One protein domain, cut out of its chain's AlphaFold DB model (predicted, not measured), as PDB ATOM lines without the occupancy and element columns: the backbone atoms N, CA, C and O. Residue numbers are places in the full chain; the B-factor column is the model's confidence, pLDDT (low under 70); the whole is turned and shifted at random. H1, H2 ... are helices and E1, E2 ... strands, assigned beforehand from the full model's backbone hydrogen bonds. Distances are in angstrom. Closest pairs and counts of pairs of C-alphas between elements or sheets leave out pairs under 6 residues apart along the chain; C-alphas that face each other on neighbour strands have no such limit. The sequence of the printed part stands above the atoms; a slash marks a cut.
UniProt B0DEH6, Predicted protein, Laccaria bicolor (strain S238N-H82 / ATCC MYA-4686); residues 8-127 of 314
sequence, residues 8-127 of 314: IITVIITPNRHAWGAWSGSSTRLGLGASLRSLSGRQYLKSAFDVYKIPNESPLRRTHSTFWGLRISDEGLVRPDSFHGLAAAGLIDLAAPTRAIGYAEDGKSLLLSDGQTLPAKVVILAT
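Overview. This is residues 8 to 127 of the 314 residues of the protein "Predicted protein" of Laccaria bicolor (strain S238N-H82 / ATCC MYA-4686) (UniProt B0DEH6). With little regular structure, the model is a loose rod: a small sheet of E1, E2 and E3 makes one end, the long helix H1 reaches toward the other, and loops with the short H2 lie between. Residues 23 to 29 stick out, while residues 8 to 9 pair in parallel with E4. The 120 printed residues, 41 in named elements, run H1 H2 E1 E2 E3 E4, class mixed; the sheet, order E1 E2 E3, is an antiparallel meander, each strand neighbouring the one before. The radius of gyration of the C-alphas is 18.3 A, the spans 64 by 29 by 22 A.

Along the chain. E1 is residues 100 to 103, E2 109 to 112, E3 117 to 119, and E4 123 to 125, ending at C-alpha (192.327, -16.919, 60.214). H1, residues 31 to 51, begins at C-alpha (201.161, -57.669, 75.223) and measures 31.0 A; H2 is residues 83 to 88.

Arrangement. E1 and E2 form a hairpin, N 101 to O 111 2.9 A; E2 and E3 another, N 110 to O 118 2.8 A. H1 and H2 are not on the sheet and only just apart, closest C-alphas 8.5 A. Every O i to N i+4 pair is within hydrogen-bond range in H2, 15 of 17 in H1.

Size, cuts and confidence. The farthest C-alphas, Thr 28 and Asp 106, are 63.8 A apart. The printed part has no cut; the links H1 to H2 and H2 to E1 are long. Residues 8 to 41 and 74 to 75 have pLDDT under 70.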
ATOM      1  N   ILE A   8     198.557 -18.625  55.669       50.16
ATOM      2  CA  ILE A   8     197.492 -19.330  56.383       50.16
ATOM      3  C   ILE A   8     197.951 -19.517  57.829       50.16
ATOM      4  O   ILE A   8     198.791 -20.371  58.120       50.16
ATOM      5  N   ILE A   9     197.393 -18.728  58.751       45.09
ATOM      6  CA  ILE A   9     197.671 -18.886  60.182       45.09
ATOM      7  C   ILE A   9     196.791 -20.021  60.716       45.09
ATOM      8  O   ILE A   9     195.716 -19.802  61.280       45.09
ATOM      9  N   THR A  10     197.260 -21.256  60.554       38.28
ATOM     10  CA  THR A  10     196.685 -22.401  61.265       38.28
ATOM     11  C   THR A  10     197.306 -22.473  62.654       38.28
ATOM     12  O   THR A  10     198.506 -22.703  62.798       38.28
ATOM     13  N   VAL A  11     196.494 -22.339  63.708       27.59
ATOM     14  CA  VAL A  11     196.954 -22.558  65.089       27.59
ATOM     15  C   VAL A  11     197.091 -24.063  65.340       27.59
ATOM     16  O   VAL A  11     196.236 -24.710  65.947       27.59
ATOM     17  N   ILE A  12     198.187 -24.649  64.854       28.20
ATOM     18  CA  ILE A  12     198.508 -26.052  65.121       28.20
ATOM     19  C   ILE A  12     199.058 -26.149  66.551       28.20
ATOM     20  O   ILE A  12     200.120 -25.624  66.889       28.20
ATOM     21  N   ILE A  13     198.303 -26.800  67.434       26.30
ATOM     22  CA  ILE A  13     198.799 -27.243  68.741       26.30
ATOM     23  C   ILE A  13     199.519 -28.575  68.503       26.30
ATOM     24  O   ILE A  13     198.865 -29.601  68.339       26.30
ATOM     25  N   THR A  14     200.854 -28.554  68.454       24.91
ATOM     26  CA  THR A  14     201.698 -29.743  68.243       24.91
ATOM     27  C   THR A  14     202.330 -30.248  69.548       24.91
ATOM     28  O   THR A  14     203.278 -29.633  70.039       24.91
ATOM     29  N   PRO A  15     201.885 -31.405  70.070       27.58
ATOM     30  CA  PRO A  15     202.701 -32.266  70.925       27.58
ATOM     31  C   PRO A  15     202.906 -33.685  70.340       27.58
ATOM     32  O   PRO A  15     202.162 -34.171  69.486       27.58
ATOM     33  N   ASN A  16     203.956 -34.361  70.811       26.72
ATOM     34  CA  ASN A  16     204.533 -35.597  70.253       26.72
ATOM     35  C   ASN A  16     203.742 -36.918  70.541       26.72
ATOM     36  O   ASN A  16     203.494 -37.202  71.703       26.72
ATOM     37  N   ARG A  17     203.540 -37.781  69.505       29.19
ATOM     38  CA  ARG A  17     203.828 -39.269  69.431       29.19
ATOM     39  C   ARG A  17     203.069 -40.299  70.341       29.19
ATOM     40  O   ARG A  17     202.818 -39.998  71.490       29.19
ATOM     41  N   HIS A  18     202.697 -41.561  69.992       28.88
ATOM     42  CA  HIS A  18     202.592 -42.380  68.744       28.88
ATOM     43  C   HIS A  18     201.834 -43.774  68.946       28.88
ATOM     44  O   HIS A  18     202.435 -44.655  69.563       28.88
ATOM     45  N   ALA A  19     200.649 -44.056  68.334       41.38
ATOM     46  CA  ALA A  19     200.206 -45.408  67.802       41.38
ATOM     47  C   ALA A  19     199.014 -46.283  68.437       41.38
ATOM     48  O   ALA A  19     199.103 -46.640  69.599       41.38
ATOM     49  N   TRP A  20     197.960 -46.703  67.672       38.16
ATOM     50  CA  TRP A  20     196.495 -46.922  67.998       38.16
ATOM     51  C   TRP A  20     195.932 -48.053  68.941       38.16
ATOM     52  O   TRP A  20     196.458 -49.151  69.046       38.16
ATOM     53  N   GLY A  21     194.709 -47.831  69.480       30.86
ATOM     54  CA  GLY A  21     193.628 -48.834  69.718       30.86
ATOM     55  C   GLY A  21     193.620 -49.729  70.987       30.86
ATOM     56  O   GLY A  21     194.478 -50.601  71.147       30.86
ATOM     57  N   ALA A  22     192.565 -49.621  71.819       31.25
ATOM     58  CA  ALA A  22     192.262 -50.534  72.940       31.25
ATOM     59  C   ALA A  22     190.756 -50.882  73.004       31.25
ATOM     60  O   ALA A  22     189.926 -49.998  72.813       31.25
ATOM     61  N   TRP A  23     190.424 -52.149  73.284       42.00
ATOM     62  CA  TRP A  23     189.058 -52.669  73.471       42.00
ATOM     63  C   TRP A  23     188.904 -53.159  74.920       42.00
ATOM     64  O   TRP A  23     189.821 -53.784  75.455       42.00
ATOM     65  N   SER A  24     187.758 -52.907  75.550       35.12
ATOM     66  CA  SER A  24     187.481 -53.229  76.960       35.12
ATOM     67  C   SER A  24     186.939 -54.654  77.164       35.12
ATOM     68  O   SER A  24     185.953 -54.853  77.866       35.12
ATOM     69  N   GLY A  25     187.582 -55.651  76.547       34.22
ATOM     70  CA  GLY A  25     187.237 -57.071  76.676       34.22
ATOM     71  C   GLY A  25     188.361 -57.871  77.334       34.22
ATOM     72  O   GLY A  25     189.432 -57.989  76.749       34.22
ATOM     73  N   SER A  26     188.095 -58.389  78.539       32.47
ATOM     74  CA  SER A  26     188.903 -59.345  79.326       32.47
ATOM     75  C   SER A  26     190.424 -59.094  79.449       32.47
ATOM     76  O   SER A  26     191.253 -59.356  78.578       32.47
ATOM     77  N   SER A  27     190.840 -58.696  80.652       37.53
ATOM     78  CA  SER A  27     192.247 -58.678  81.060       37.53
ATOM     79  C   SER A  27     192.835 -60.096  81.131       37.53
ATOM     80  O   SER A  27     192.441 -60.860  82.006       37.53
ATOM     81  N   THR A  28     193.799 -60.434  80.259       35.53
ATOM     82  CA  THR A  28     194.995 -61.267  80.594       35.53
ATOM     83  C   THR A  28     195.958 -61.549  79.423       35.53
ATOM     84  O   THR A  28     197.094 -61.928  79.690       35.53
ATOM     85  N   ARG A  29     195.593 -61.364  78.140       41.38
ATOM     86  CA  ARG A  29     196.457 -61.764  76.993       41.38
ATOM     87  C   ARG A  29     196.648 -60.682  75.911       41.38
ATOM     88  O   ARG A  29     196.200 -60.859  74.784       41.38
ATOM     89  N   LEU A  30     197.307 -59.556  76.224       49.56
ATOM     90  CA  LEU A  30     197.339 -58.381  75.317       49.56
ATOM     91  C   LEU A  30     198.698 -57.689  75.054       49.56
ATOM     92  O   LEU A  30     198.719 -56.645  74.403       49.56
ATOM     93  N   GLY A  31     199.834 -58.269  75.463       49.47
ATOM     94  CA  GLY A  31     201.161 -57.669  75.223       49.47
ATOM     95  C   GLY A  31     201.508 -57.474  73.737       49.47
ATOM     96  O   GLY A  31     201.827 -56.367  73.312       49.47
ATOM     97  N   LEU A  32     201.380 -58.531  72.922       49.16
ATOM     98  CA  LEU A  32     201.770 -58.501  71.503       49.16
ATOM     99  C   LEU A  32     200.926 -57.517  70.670       49.16
ATOM    100  O   LEU A  32     201.445 -56.791  69.821       49.16
ATOM    101  N   GLY A  33     199.616 -57.471  70.940       50.88
ATOM    102  CA  GLY A  33     198.673 -56.619  70.215       50.88
ATOM    103  C   GLY A  33     198.906 -55.125  70.447       50.88
ATOM    104  O   GLY A  33     198.749 -54.339  69.517       50.88
ATOM    105  N   ALA A  34     199.316 -54.727  71.656       53.50
ATOM    106  CA  ALA A  34     199.662 -53.338  71.955       53.50
ATOM    107  C   ALA A  34     200.874 -52.868  71.129       53.50
ATOM    108  O   ALA A  34     200.809 -51.826  70.473       53.50
ATOM    109  N   SER A  35     201.943 -53.670  71.086       53.91
ATOM    110  CA  SER A  35     203.157 -53.347  70.330       53.91
ATOM    111  C   SER A  35     202.881 -53.199  68.832       53.91
ATOM    112  O   SER A  35     203.226 -52.166  68.256       53.91
ATOM    113  N   LEU A  36     202.188 -54.168  68.217       55.41
ATOM    114  CA  LEU A  36     201.864 -54.157  66.783       55.41
ATOM    115  C   LEU A  36     201.048 -52.922  66.364       55.41
ATOM    116  O   LEU A  36     201.360 -52.296  65.350       55.41
ATOM    117  N   ARG A  37     200.041 -52.526  67.156       55.56
ATOM    118  CA  ARG A  37     199.215 -51.345  66.847       55.56
ATOM    119  C   ARG A  37     199.935 -50.018  67.108       55.56
ATOM    120  O   ARG A  37     199.711 -49.042  66.391       55.56
ATOM    121  N   SER A  38     200.848 -49.986  68.082       55.12
ATOM    122  CA  SER A  38     201.704 -48.814  68.295       55.12
ATOM    123  C   SER A  38     202.669 -48.584  67.122       55.12
ATOM    124  O   SER A  38     202.941 -47.441  66.748       55.12
ATOM    125  N   LEU A  39     203.146 -49.677  66.512       58.78
ATOM    126  CA  LEU A  39     204.068 -49.675  65.382       58.78
ATOM    127  C   LEU A  39     203.369 -49.228  64.088       58.78
ATOM    128  O   LEU A  39     203.895 -48.375  63.372       58.78
ATOM    129  N   SER A  40     202.167 -49.748  63.816       66.75
ATOM    130  CA  SER A  40     201.469 -49.533  62.540       66.75
ATOM    131  C   SER A  40     201.164 -48.061  62.252       66.75
ATOM    132  O   SER A  40     201.455 -47.588  61.158       66.75
ATOM    133  N   GLY A  41     200.663 -47.290  63.223       64.44
ATOM    134  CA  GLY A  41     200.360 -45.869  62.992       64.44
ATOM    135  C   GLY A  41     201.590 -44.951  62.948       64.44
ATOM    136  O   GLY A  41     201.511 -43.875  62.356       64.44
ATOM    137  N   ARG A  42     202.741 -45.368  63.510       71.75
ATOM    138  CA  ARG A  42     204.039 -44.705  63.245       71.75
ATOM    139  C   ARG A  42     204.464 -44.946  61.808       71.75
ATOM    140  O   ARG A  42     204.859 -44.009  61.120       71.75
ATOM    141  N   GLN A  43     204.367 -46.204  61.382       80.94
ATOM    142  CA  GLN A  43     204.755 -46.625  60.048       80.94
ATOM    143  C   GLN A  43     203.855 -46.001  58.978       80.94
ATOM    144  O   GLN A  43     204.378 -45.579  57.962       80.94
ATOM    145  N   TYR A  44     202.549 -45.847  59.229       81.44
ATOM    146  CA  TYR A  44     201.617 -45.156  58.332       81.44
ATOM    147  C   TYR A  44     202.050 -43.711  58.038       81.44
ATOM    148  O   TYR A  44     202.326 -43.385  56.887       81.44
ATOM    149  N   LEU A  45     202.194 -42.872  59.076       83.69
ATOM    150  CA  LEU A  45     202.635 -41.478  58.916       83.69
ATOM    151  C   LEU A  45     204.016 -41.384  58.262       83.69
ATOM    152  O   LEU A  45     204.242 -40.536  57.402       83.69
ATOM    153  N   LYS A  46     204.946 -42.259  58.666       85.88
ATOM    154  CA  LYS A  46     206.280 -42.310  58.068       85.88
ATOM    155  C   LYS A  46     206.186 -42.616  56.571       85.88
ATOM    156  O   LYS A  46     206.729 -41.853  55.784       85.88
ATOM    157  N   SER A  47     205.468 -43.674  56.192       87.69
ATOM    158  CA  SER A  47     205.263 -44.047  54.794       87.69
ATOM    159  C   SER A  47     204.642 -42.898  54.002       87.69
ATOM    160  O   SER A  47     205.182 -42.554  52.960       87.69
ATOM    161  N   ALA A  48     203.590 -42.245  54.512       87.88
ATOM    162  CA  ALA A  48     202.977 -41.082  53.866       87.88
ATOM    163  C   ALA A  48     204.009 -39.980  53.556       87.88
ATOM    164  O   ALA A  48     204.167 -39.582  52.401       87.88
ATOM    165  N   PHE A  49     204.776 -39.540  54.559       91.06
ATOM    166  CA  PHE A  49     205.821 -38.529  54.364       91.06
ATOM    167  C   PHE A  49     206.941 -38.980  53.420       91.06
ATOM    168  O   PHE A  49     207.483 -38.156  52.683       91.06
ATOM    169  N   ASP A  50     207.284 -40.270  53.427       91.12
ATOM    170  CA  ASP A  50     208.326 -40.837  52.575       91.12
ATOM    171  C   ASP A  50     207.864 -40.906  51.097       91.12
ATOM    172  O   ASP A  50     208.647 -40.548  50.216       91.12
ATOM    173  N   VAL A  51     206.592 -41.238  50.798       91.06
ATOM    174  CA  VAL A  51     206.055 -41.171  49.414       91.06
ATOM    175  C   VAL A  51     205.914 -39.717  48.937       91.06
ATOM    176  O   VAL A  51     206.241 -39.417  47.789       91.06
ATOM    177  N   TYR A  52     205.530 -38.786  49.821       90.88
ATOM    178  CA  TYR A  52     205.566 -37.340  49.546       90.88
ATOM    179  C   TYR A  52     206.996 -36.752  49.475       90.88
ATOM    180  O   TYR A  52     207.147 -35.566  49.185       90.88
ATOM    181  N   LYS A  53     208.051 -37.549  49.723       92.44
ATOM    182  CA  LYS A  53     209.473 -37.135  49.745       92.44
ATOM    183  C   LYS A  53     209.785 -35.972  50.702       92.44
ATOM    184  O   LYS A  53     210.749 -35.234  50.506       92.44
ATOM    185  N   ILE A  54     208.994 -35.815  51.759       91.19
ATOM    186  CA  ILE A  54     209.128 -34.724  52.731       91.19
ATOM    187  C   ILE A  54     210.428 -34.919  53.541       91.19
ATOM    188  O   ILE A  54     210.583 -35.974  54.158       91.19
ATOM    189  N   PRO A  55     211.362 -33.950  53.607       92.00
ATOM    190  CA  PRO A  55     212.617 -34.103  54.354       92.00
ATOM    191  C   PRO A  55     212.425 -34.397  55.850       92.00
ATOM    192  O   PRO A  55     211.419 -33.998  56.437       92.00
ATOM    193  N   ASN A  56     213.401 -35.054  56.493       91.31
ATOM    194  CA  ASN A  56     213.336 -35.387  57.927       91.31
ATOM    195  C   ASN A  56     213.190 -34.149  58.831       91.31
ATOM    196  O   ASN A  56     212.406 -34.179  59.777       91.31
ATOM    197  N   GLU A  57     213.875 -33.056  58.486       91.56
ATOM    198  CA  GLU A  57     213.823 -31.779  59.211       91.56
ATOM    199  C   GLU A  57     212.599 -30.914  58.861       91.56
ATOM    200  O   GLU A  57     212.406 -29.842  59.436       91.56
ATOM    201  N   SER A  58     211.754 -31.351  57.917       90.81
ATOM    202  CA  SER A  58     210.597 -30.570  57.479       90.81
ATOM    203  C   SER A  58     209.605 -30.348  58.629       90.81
ATOM    204  O   SER A  58     209.223 -31.316  59.301       90.81
ATOM    205  N   PRO A  59     209.080 -29.119  58.812       90.81
ATOM    206  CA  PRO A  59     208.024 -28.852  59.783       90.81
ATOM    207  C   PRO A  59     206.771 -29.726  59.597       90.81
ATOM    208  O   PRO A  59     206.098 -30.008  60.583       90.81
ATOM    209  N   LEU A  60     206.500 -30.241  58.388       88.94
ATOM    210  CA  LEU A  60     205.412 -31.200  58.122       88.94
ATOM    211  C   LEU A  60     205.509 -32.474  58.973       88.94
ATOM    212  O   LEU A  60     204.491 -33.010  59.410       88.94
ATOM    213  N   ARG A  61     206.727 -32.945  59.275       89.56
ATOM    214  CA  ARG A  61     206.932 -34.134  60.119       89.56
ATOM    215  C   ARG A  61     206.659 -33.870  61.606       89.56
ATOM    216  O   ARG A  61     206.626 -34.818  62.391       89.56
ATOM    217  N   ARG A  62     206.386 -32.618  62.006       87.19
ATOM    218  CA  ARG A  62     205.956 -32.215  63.362       87.19
ATOM    219  C   ARG A  62     204.437 -32.383  63.558       87.19
ATOM    220  O   ARG A  62     203.796 -31.557  64.200       87.19
ATOM    221  N   THR A  63     203.860 -33.456  63.017       83.81
ATOM    222  CA  THR A  63     202.436 -33.792  63.181       83.81
ATOM    223  C   THR A  63     202.159 -34.515  64.508       83.81
ATOM    224  O   THR A  63     203.059 -35.095  65.130       83.81
ATOM    225  N   HIS A  64     200.906 -34.494  64.966       80.12
ATOM    226  CA  HIS A  64     200.474 -35.226  66.159       80.12
ATOM    227  C   HIS A  64     200.490 -36.746  65.922       80.12
ATOM    228  O   HIS A  64     200.460 -37.261  64.807       80.12
ATOM    229  N   SER A  65     200.492 -37.501  67.017       83.19
ATOM    230  CA  SER A  65     200.256 -38.945  66.970       83.19
ATOM    231  C   SER A  65     198.869 -39.253  66.415       83.19
ATOM    232  O   SER A  65     197.884 -38.884  67.056       83.19
ATOM    233  N   THR A  66     198.770 -40.012  65.319       80.75
ATOM    234  CA  THR A  66     197.463 -40.484  64.826       80.75
ATOM    235  C   THR A  66     196.665 -41.198  65.916       80.75
ATOM    236  O   THR A  66     195.469 -41.000  65.971       80.75
ATOM    237  N   PHE A  67     197.294 -41.948  66.831       83.06
ATOM    238  CA  PHE A  67     196.618 -42.621  67.956       83.06
ATOM    239  C   PHE A  67     195.945 -41.686  68.930       83.06
ATOM    240  O   PHE A  67     194.782 -41.877  69.269       83.06
ATOM    241  N   TRP A  68     196.737 -40.755  69.452       85.62
ATOM    242  CA  TRP A  68     196.344 -39.876  70.542       85.62
ATOM    243  C   TRP A  68     195.487 -38.717  70.019       85.62
ATOM    244  O   TRP A  68     194.884 -37.997  70.806       85.62
ATOM    245  N   GLY A  69     195.415 -38.563  68.694       85.06
ATOM    246  CA  GLY A  69     194.501 -37.679  67.998       85.06
ATOM    247  C   GLY A  69     193.382 -38.403  67.254       85.06
ATOM    248  O   GLY A  69     193.302 -39.624  67.220       85.06
ATOM    249  N   LEU A  70     192.519 -37.597  66.641       83.00
ATOM    250  CA  LEU A  70     191.478 -38.033  65.697       83.00
ATOM    251  C   LEU A  70     191.595 -37.345  64.336       83.00
ATOM    252  O   LEU A  70     190.861 -37.650  63.404       83.00
ATOM    253  N   ARG A  71     192.542 -36.414  64.222       81.56
ATOM    254  CA  ARG A  71     192.875 -35.708  62.992       81.56
ATOM    255  C   ARG A  71     193.700 -36.650  62.115       81.56
ATOM    256  O   ARG A  71     194.925 -36.674  62.212       81.56
ATOM    257  N   ILE A  72     193.018 -37.473  61.334       77.88
ATOM    258  CA  ILE A  72     193.607 -38.184  60.199       77.88
ATOM    259  C   ILE A  72     193.244 -37.407  58.934       77.88
ATOM    260  O   ILE A  72     192.104 -36.967  58.792       77.88
ATOM    261  N   SER A  73     194.216 -37.199  58.051       72.50
ATOM    262  CA  SER A  73     194.005 -36.541  56.757       72.50
ATOM    263  C   SER A  73     194.080 -37.568  55.624       72.50
ATOM    264  O   SER A  73     194.411 -38.734  55.853       72.50
ATOM    265  N   ASP A  74     193.837 -37.127  54.388       67.69
ATOM    266  CA  ASP A  74     194.003 -37.910  53.150       67.69
ATOM    267  C   ASP A  74     195.495 -38.142  52.793       67.69
ATOM    268  O   ASP A  74     195.989 -37.826  51.714       67.69
ATOM    269  N   GLU A  75     196.260 -38.639  53.764       69.69
ATOM    270  CA  GLU A  75     197.715 -38.844  53.709       69.69
ATOM    271  C   GLU A  75     198.120 -40.115  52.936       69.69
ATOM    272  O   GLU A  75     199.308 -40.382  52.774       69.69
ATOM    273  N   GLY A  76     197.150 -40.899  52.451       70.19
ATOM    274  CA  GLY A  76     197.382 -42.175  51.764       70.19
ATOM    275  C   GLY A  76     197.647 -42.071  50.257       70.19
ATOM    276  O   GLY A  76     198.244 -42.984  49.690       70.19
ATOM    277  N   LEU A  77     197.236 -40.976  49.607       83.56
ATOM    278  CA  LEU A  77     197.407 -40.765  48.168       83.56
ATOM    279  C   LEU A  77     198.265 -39.520  47.916       83.56
ATOM    280  O   LEU A  77     197.912 -38.416  48.334       83.56
ATOM    281  N   VAL A  78     199.388 -39.681  47.211       89.50
ATOM    282  CA  VAL A  78     200.206 -38.537  46.788       89.50
ATOM    283  C   VAL A  78     199.518 -37.818  45.641       89.50
ATOM    284  O   VAL A  78     199.346 -38.378  44.560       89.50
ATOM    285  N   ARG A  79     199.161 -36.556  45.880       92.38
ATOM    286  CA  ARG A  79     198.601 -35.655  44.872       92.38
ATOM    287  C   ARG A  79     199.437 -34.367  44.833       92.38
ATOM    288  O   ARG A  79     199.656 -33.790  45.900       92.38
ATOM    289  N   PRO A  80     199.935 -33.912  43.663       93.06
ATOM    290  CA  PRO A  80     200.762 -32.701  43.571       93.06
ATOM    291  C   PRO A  80     200.056 -31.417  44.033       93.06
ATOM    292  O   PRO A  80     200.716 -30.477  44.461       93.06
ATOM    293  N   ASP A  81     198.725 -31.398  43.961       93.56
ATOM    294  CA  ASP A  81     197.839 -30.302  44.362       93.56
ATOM    295  C   ASP A  81     197.380 -30.378  45.834       93.56
ATOM    296  O   ASP A  81     196.674 -29.488  46.306       93.56
ATOM    297  N   SER A  82     197.769 -31.417  46.585       91.62
ATOM    298  CA  SER A  82     197.464 -31.493  48.017       91.62
ATOM    299  C   SER A  82     198.316 -30.508  48.817       91.62
ATOM    300  O   SER A  82     199.406 -30.124  48.399       91.62
ATOM    301  N   PHE A  83     197.874 -30.157  50.028       90.38
ATOM    302  CA  PHE A  83     198.668 -29.350  50.965       90.38
ATOM    303  C   PHE A  83     200.107 -29.877  51.138       90.38
ATOM    304  O   PHE A  83     201.058 -29.101  51.107       90.38
ATOM    305  N   HIS A  84     200.271 -31.199  51.259       90.44
ATOM    306  CA  HIS A  84     201.580 -31.839  51.382       90.44
ATOM    307  C   HIS A  84     202.401 -31.742  50.086       90.44
ATOM    308  O   HIS A  84     203.604 -31.504  50.161       90.44
ATOM    309  N   GLY A  85     201.767 -31.881  48.916       91.69
ATOM    310  CA  GLY A  85     202.419 -31.719  47.612       91.69
ATOM    311  C   GLY A  85     202.898 -30.286  47.372       91.69
ATOM    312  O   GLY A  85     204.068 -30.070  47.061       91.69
ATOM    313  N   LEU A  86     202.028 -29.302  47.612       93.62
ATOM    314  CA  LEU A  86     202.324 -27.875  47.461       93.62
ATOM    315  C   LEU A  86     203.409 -27.401  48.442       93.62
ATOM    316  O   LEU A  86     204.321 -26.676  48.043       93.62
ATOM    317  N   ALA A  87     203.365 -27.842  49.702       91.81
ATOM    318  CA  ALA A  87     204.405 -27.532  50.682       91.81
ATOM    319  C   ALA A  87     205.748 -28.210  50.351       91.81
ATOM    320  O   ALA A  87     206.795 -27.574  50.446       91.81
ATOM    321  N   ALA A  88     205.744 -29.471  49.899       90.81
ATOM    322  CA  ALA A  88     206.963 -30.153  49.447       90.81
ATOM    323  C   ALA A  88     207.567 -29.521  48.177       90.81
ATOM    324  O   ALA A  88     208.782 -29.557  47.995       90.81
ATOM    325  N   ALA A  89     206.738 -28.905  47.327       93.19
ATOM    326  CA  ALA A  89     207.159 -28.148  46.149       93.19
ATOM    327  C   ALA A  89     207.639 -26.712  46.455       93.19
ATOM    328  O   ALA A  89     207.996 -25.990  45.526       93.19
ATOM    329  N   GLY A  90     207.633 -26.272  47.722       92.38
ATOM    330  CA  GLY A  90     208.005 -24.902  48.102       92.38
ATOM    331  C   GLY A  90     206.983 -23.833  47.688       92.38
ATOM    332  O   GLY A  90     207.323 -22.658  47.606       92.38
ATOM    333  N   LEU A  91     205.736 -24.227  47.402       94.31
ATOM    334  CA  LEU A  91     204.632 -23.310  47.085       94.31
ATOM    335  C   LEU A  91     203.857 -22.865  48.337       94.31
ATOM    336  O   LEU A  91     203.066 -21.926  48.270       94.31
ATOM    337  N   ILE A  92     204.075 -23.539  49.471       93.81
ATOM    338  CA  ILE A  92     203.559 -23.168  50.793       93.81
ATOM    339  C   ILE A  92     204.721 -23.213  51.788       93.81
ATOM    340  O   ILE A  92     205.183 -24.294  52.155       93.81
ATOM    341  N   ASP A  93     205.156 -22.043  52.253       91.94
ATOM    342  CA  ASP A  93     206.133 -21.923  53.334       91.94
ATOM    343  C   ASP A  93     205.485 -22.215  54.695       91.94
ATOM    344  O   ASP A  93     204.381 -21.755  54.998       91.94
ATOM    345  N   LEU A  94     206.178 -22.982  55.542       90.94
ATOM    346  CA  LEU A  94     205.642 -23.468  56.816       90.94
ATOM    347  C   LEU A  94     206.438 -22.952  58.014       90.94
ATOM    348  O   LEU A  94     207.432 -23.547  58.435       90.94
ATOM    349  N   ALA A  95     205.929 -21.888  58.629       89.81
ATOM    350  CA  ALA A  95     206.413 -21.384  59.908       89.81
ATOM    351  C   ALA A  95     205.813 -22.197  61.075       89.81
ATOM    352  O   ALA A  95     204.778 -21.839  61.629       89.81
ATOM    353  N   ALA A  96     206.451 -23.312  61.452       89.44
ATOM    354  CA  ALA A  96     206.065 -24.114  62.620       89.44
ATOM    355  C   ALA A  96     207.303 -24.588  63.413       89.44
ATOM    356  O   ALA A  96     208.285 -25.024  62.806       89.44
ATOM    357  N   PRO A  97     207.290 -24.557  64.763       88.31
ATOM    358  CA  PRO A  97     206.115 -24.506  65.638       88.31
ATOM    359  C   PRO A  97     205.742 -23.090  66.113       88.31
ATOM    360  O   PRO A  97     204.914 -22.951  67.013       88.31
ATOM    361  N   THR A  98     206.379 -22.057  65.555       91.62
ATOM    362  CA  THR A  98     206.103 -20.658  65.893       91.62
ATOM    363  C   THR A  98     204.662 -20.259  65.541       91.62
ATOM    364  O   THR A  98     203.984 -20.916  64.751       91.62
ATOM    365  N   ARG A  99     204.163 -19.200  66.176       91.44
ATOM    366  CA  ARG A  99     202.790 -18.699  66.059       91.44
ATOM    367  C   ARG A  99     202.816 -17.217  65.750       91.44
ATOM    368  O   ARG A  99     203.620 -16.507  66.337       91.44
ATOM    369  N   ALA A 100     201.900 -16.738  64.915       93.56
ATOM    370  CA  ALA A 100     201.647 -15.305  64.836       93.56
ATOM    371  C   ALA A 100     201.115 -14.804  66.191       93.56
ATOM    372  O   ALA A 100     200.167 -15.379  66.731       93.56
ATOM    373  N   ILE A 101     201.741 -13.759  66.734       95.31
ATOM    374  CA  ILE A 101     201.371 -13.127  68.012       95.31
ATOM    375  C   ILE A 101     200.770 -11.728  67.830       95.31
ATOM    376  O   ILE A 101     200.133 -11.215  68.745       95.31
ATOM    377  N   GLY A 102     200.916 -11.133  66.645       94.56
ATOM    378  CA  GLY A 102     200.318  -9.850  66.292       94.56
ATOM    379  C   GLY A 102     200.732  -9.387  64.898       94.56
ATOM    380  O   GLY A 102     201.425 -10.101  64.170       94.56
ATOM    381  N   TYR A 103     200.323  -8.173  64.543       96.25
ATOM    382  CA  TYR A 103     200.933  -7.433  63.440       96.25
ATOM    383  C   TYR A 103     202.239  -6.792  63.925       96.25
ATOM    384  O   TYR A 103     202.347  -6.418  65.093       96.25
ATOM    385  N   ALA A 104     203.228  -6.683  63.042       96.69
ATOM    386  CA  ALA A 104     204.447  -5.929  63.306       96.69
ATOM    387  C   ALA A 104     204.189  -4.411  63.219       96.69
ATOM    388  O   ALA A 104     203.158  -3.966  62.710       96.69
ATOM    389  N   GLU A 105     205.149  -3.611  63.685       96.38
ATOM    390  CA  GLU A 105     205.062  -2.139  63.714       96.38
ATOM    391  C   GLU A 105     204.882  -1.499  62.322       96.38
ATOM    392  O   GLU A 105     204.395  -0.377  62.211       96.38
ATOM    393  N   ASP A 106     205.220  -2.220  61.248       95.56
ATOM    394  CA  ASP A 106     205.035  -1.782  59.859       95.56
ATOM    395  C   ASP A 106     203.571  -1.824  59.367       95.56
ATOM    396  O   ASP A 106     203.274  -1.339  58.269       95.56
ATOM    397  N   GLY A 107     202.663  -2.435  60.142       93.19
ATOM    398  CA  GLY A 107     201.252  -2.641  59.797       93.19
ATOM    399  C   GLY A 107     201.006  -3.536  58.572       93.19
ATOM    400  O   GLY A 107     199.888  -3.570  58.058       93.19
ATOM    401  N   LYS A 108     202.038  -4.225  58.067       94.75
ATOM    402  CA  LYS A 108     202.035  -5.001  56.807       94.75
ATOM    403  C   LYS A 108     202.627  -6.399  56.958       94.75
ATOM    404  O   LYS A 108     202.524  -7.212  56.040       94.75
ATOM    405  N   SER A 109     203.228  -6.689  58.100       95.75
ATOM    406  CA  SER A 109     203.816  -7.979  58.419       95.75
ATOM    407  C   SER A 109     203.200  -8.568  59.685       95.75
ATOM    408  O   SER A 109     202.635  -7.867  60.524       95.75
ATOM    409  N   LEU A 110     203.310  -9.884  59.828       96.38
ATOM    410  CA  LEU A 110     202.952 -10.623  61.034       96.38
ATOM    411  C   LEU A 110     204.200 -10.825  61.889       96.38
ATOM    412  O   LEU A 110     205.209 -11.316  61.385       96.38
ATOM    413  N   LEU A 111     204.109 -10.501  63.177       96.38
ATOM    414  CA  LEU A 111     205.128 -10.845  64.162       96.38
ATOM    415  C   LEU A 111     204.876 -12.267  64.673       96.38
ATOM    416  O   LEU A 111     203.756 -12.605  65.074       96.38
ATOM    417  N   LEU A 112     205.915 -13.098  64.669       96.06
ATOM    418  CA  LEU A 112     205.883 -14.476  65.143       96.06
ATOM    419  C   LEU A 112     206.479 -14.610  66.555       96.06
ATOM    420  O   LEU A 112     207.280 -13.792  67.001       96.06
ATOM    421  N   SER A 113     206.103 -15.673  67.266       96.25
ATOM    422  CA  SER A 113     206.501 -15.941  68.659       96.25
ATOM    423  C   SER A 113     207.999 -16.190  68.877       96.25
ATOM    424  O   SER A 113     208.461 -16.159  70.012       96.25
ATOM    425  N   ASP A 114     208.748 -16.449  67.808       95.06
ATOM    426  CA  ASP A 114     210.209 -16.569  67.782       95.06
ATOM    427  C   ASP A 114     210.906 -15.265  67.341       95.06
ATOM    428  O   ASP A 114     212.102 -15.265  67.063       95.06
ATOM    429  N   GLY A 115     210.168 -14.150  67.278       95.81
ATOM    430  CA  GLY A 115     210.677 -12.823  66.919       95.81
ATOM    431  C   GLY A 115     210.834 -12.582  65.415       95.81
ATOM    432  O   GLY A 115     211.216 -11.485  65.018       95.81
ATOM    433  N   GLN A 116     210.534 -13.573  64.571       95.50
ATOM    434  CA  GLN A 116     210.538 -13.402  63.118       95.50
ATOM    435  C   GLN A 116     209.355 -12.543  62.650       95.50
ATOM    436  O   GLN A 116     208.274 -12.582  63.236       95.50
ATOM    437  N   THR A 117     209.543 -11.830  61.541       96.19
ATOM    438  CA  THR A 117     208.517 -10.979  60.923       96.19
ATOM    439  C   THR A 117     208.252 -11.451  59.494       96.19
ATOM    440  O   THR A 117     209.181 -11.534  58.694       96.19
ATOM    441  N   LEU A 118     206.993 -11.759  59.162       95.25
ATOM    442  CA  LEU A 118     206.586 -12.241  57.834       95.25
ATOM    443  C   LEU A 118     205.680 -11.231  57.107       95.25
ATOM    444  O   LEU A 118     204.553 -11.015  57.560       95.25
ATOM    445  N   PRO A 119     206.106 -10.659  55.964       95.25
ATOM    446  CA  PRO A 119     205.269  -9.776  55.151       95.25
ATOM    447  C   PRO A 119     203.992 -10.463  54.650       95.25
ATOM    448  O   PRO A 119     204.049 -11.535  54.045       95.25
ATOM    449  N   ALA A 120     202.836  -9.825  54.850       93.25
ATOM    450  CA  ALA A 120     201.524 -10.383  54.536       93.25
ATOM    451  C   ALA A 120     200.669  -9.393  53.727       93.25
ATOM    452  O   ALA A 120     200.411  -8.272  54.152       93.25
ATOM    453  N   LYS A 121     200.159  -9.822  52.564       94.56
ATOM    454  CA  LYS A 121     199.138  -9.053  51.815       94.56
ATOM    455  C   LYS A 121     197.714  -9.385  52.260       94.56
ATOM    456  O   LYS A 121     196.826  -8.549  52.162       94.56
ATOM    457  N   VAL A 122     197.504 -10.623  52.704       94.19
ATOM    458  CA  VAL A 122     196.226 -11.171  53.167       94.19
ATOM    459  C   VAL A 122     196.524 -12.098  54.339       94.19
ATOM    460  O   VAL A 122     197.471 -12.883  54.277       94.19
ATOM    461  N   VAL A 123     195.702 -12.021  55.383       92.12
ATOM    462  CA  VAL A 123     195.760 -12.907  56.548       92.12
ATOM    463  C   VAL A 123     194.474 -13.722  56.594       92.12
ATOM    464  O   VAL A 123     193.385 -13.154  56.652       92.12
ATOM    465  N   ILE A 124     194.592 -15.051  56.567       93.31
ATOM    466  CA  ILE A 124     193.447 -15.965  56.669       93.31
ATOM    467  C   ILE A 124     193.485 -16.638  58.044       93.31
ATOM    468  O   ILE A 124     194.417 -17.381  58.359       93.31
ATOM    469  N   LEU A 125     192.461 -16.376  58.862       90.25
ATOM    470  CA  LEU A 125     192.327 -16.919  60.214       90.25
ATOM    471  C   LEU A 125     191.551 -18.243  60.191       90.25
ATOM    472  O   LEU A 125     190.331 -18.274  60.330       90.25
ATOM    473  N   ALA A 126     192.273 -19.352  60.039       89.38
ATOM    474  CA  ALA A 126     191.719 -20.709  60.064       89.38
ATOM    475  C   ALA A 126     191.691 -21.291  61.496       89.38
ATOM    476  O   ALA A 126     192.187 -22.388  61.755       89.38
ATOM    477  N   THR A 127     191.158 -20.532  62.461       83.75
ATOM    478  CA  THR A 127     191.236 -20.845  63.904       83.75
ATOM    479  C   THR A 127     190.104 -21.732  64.438       83.75
ATOM    480  O   THR A 127     190.180 -22.182  65.582       83.75
TER     481      THR A 127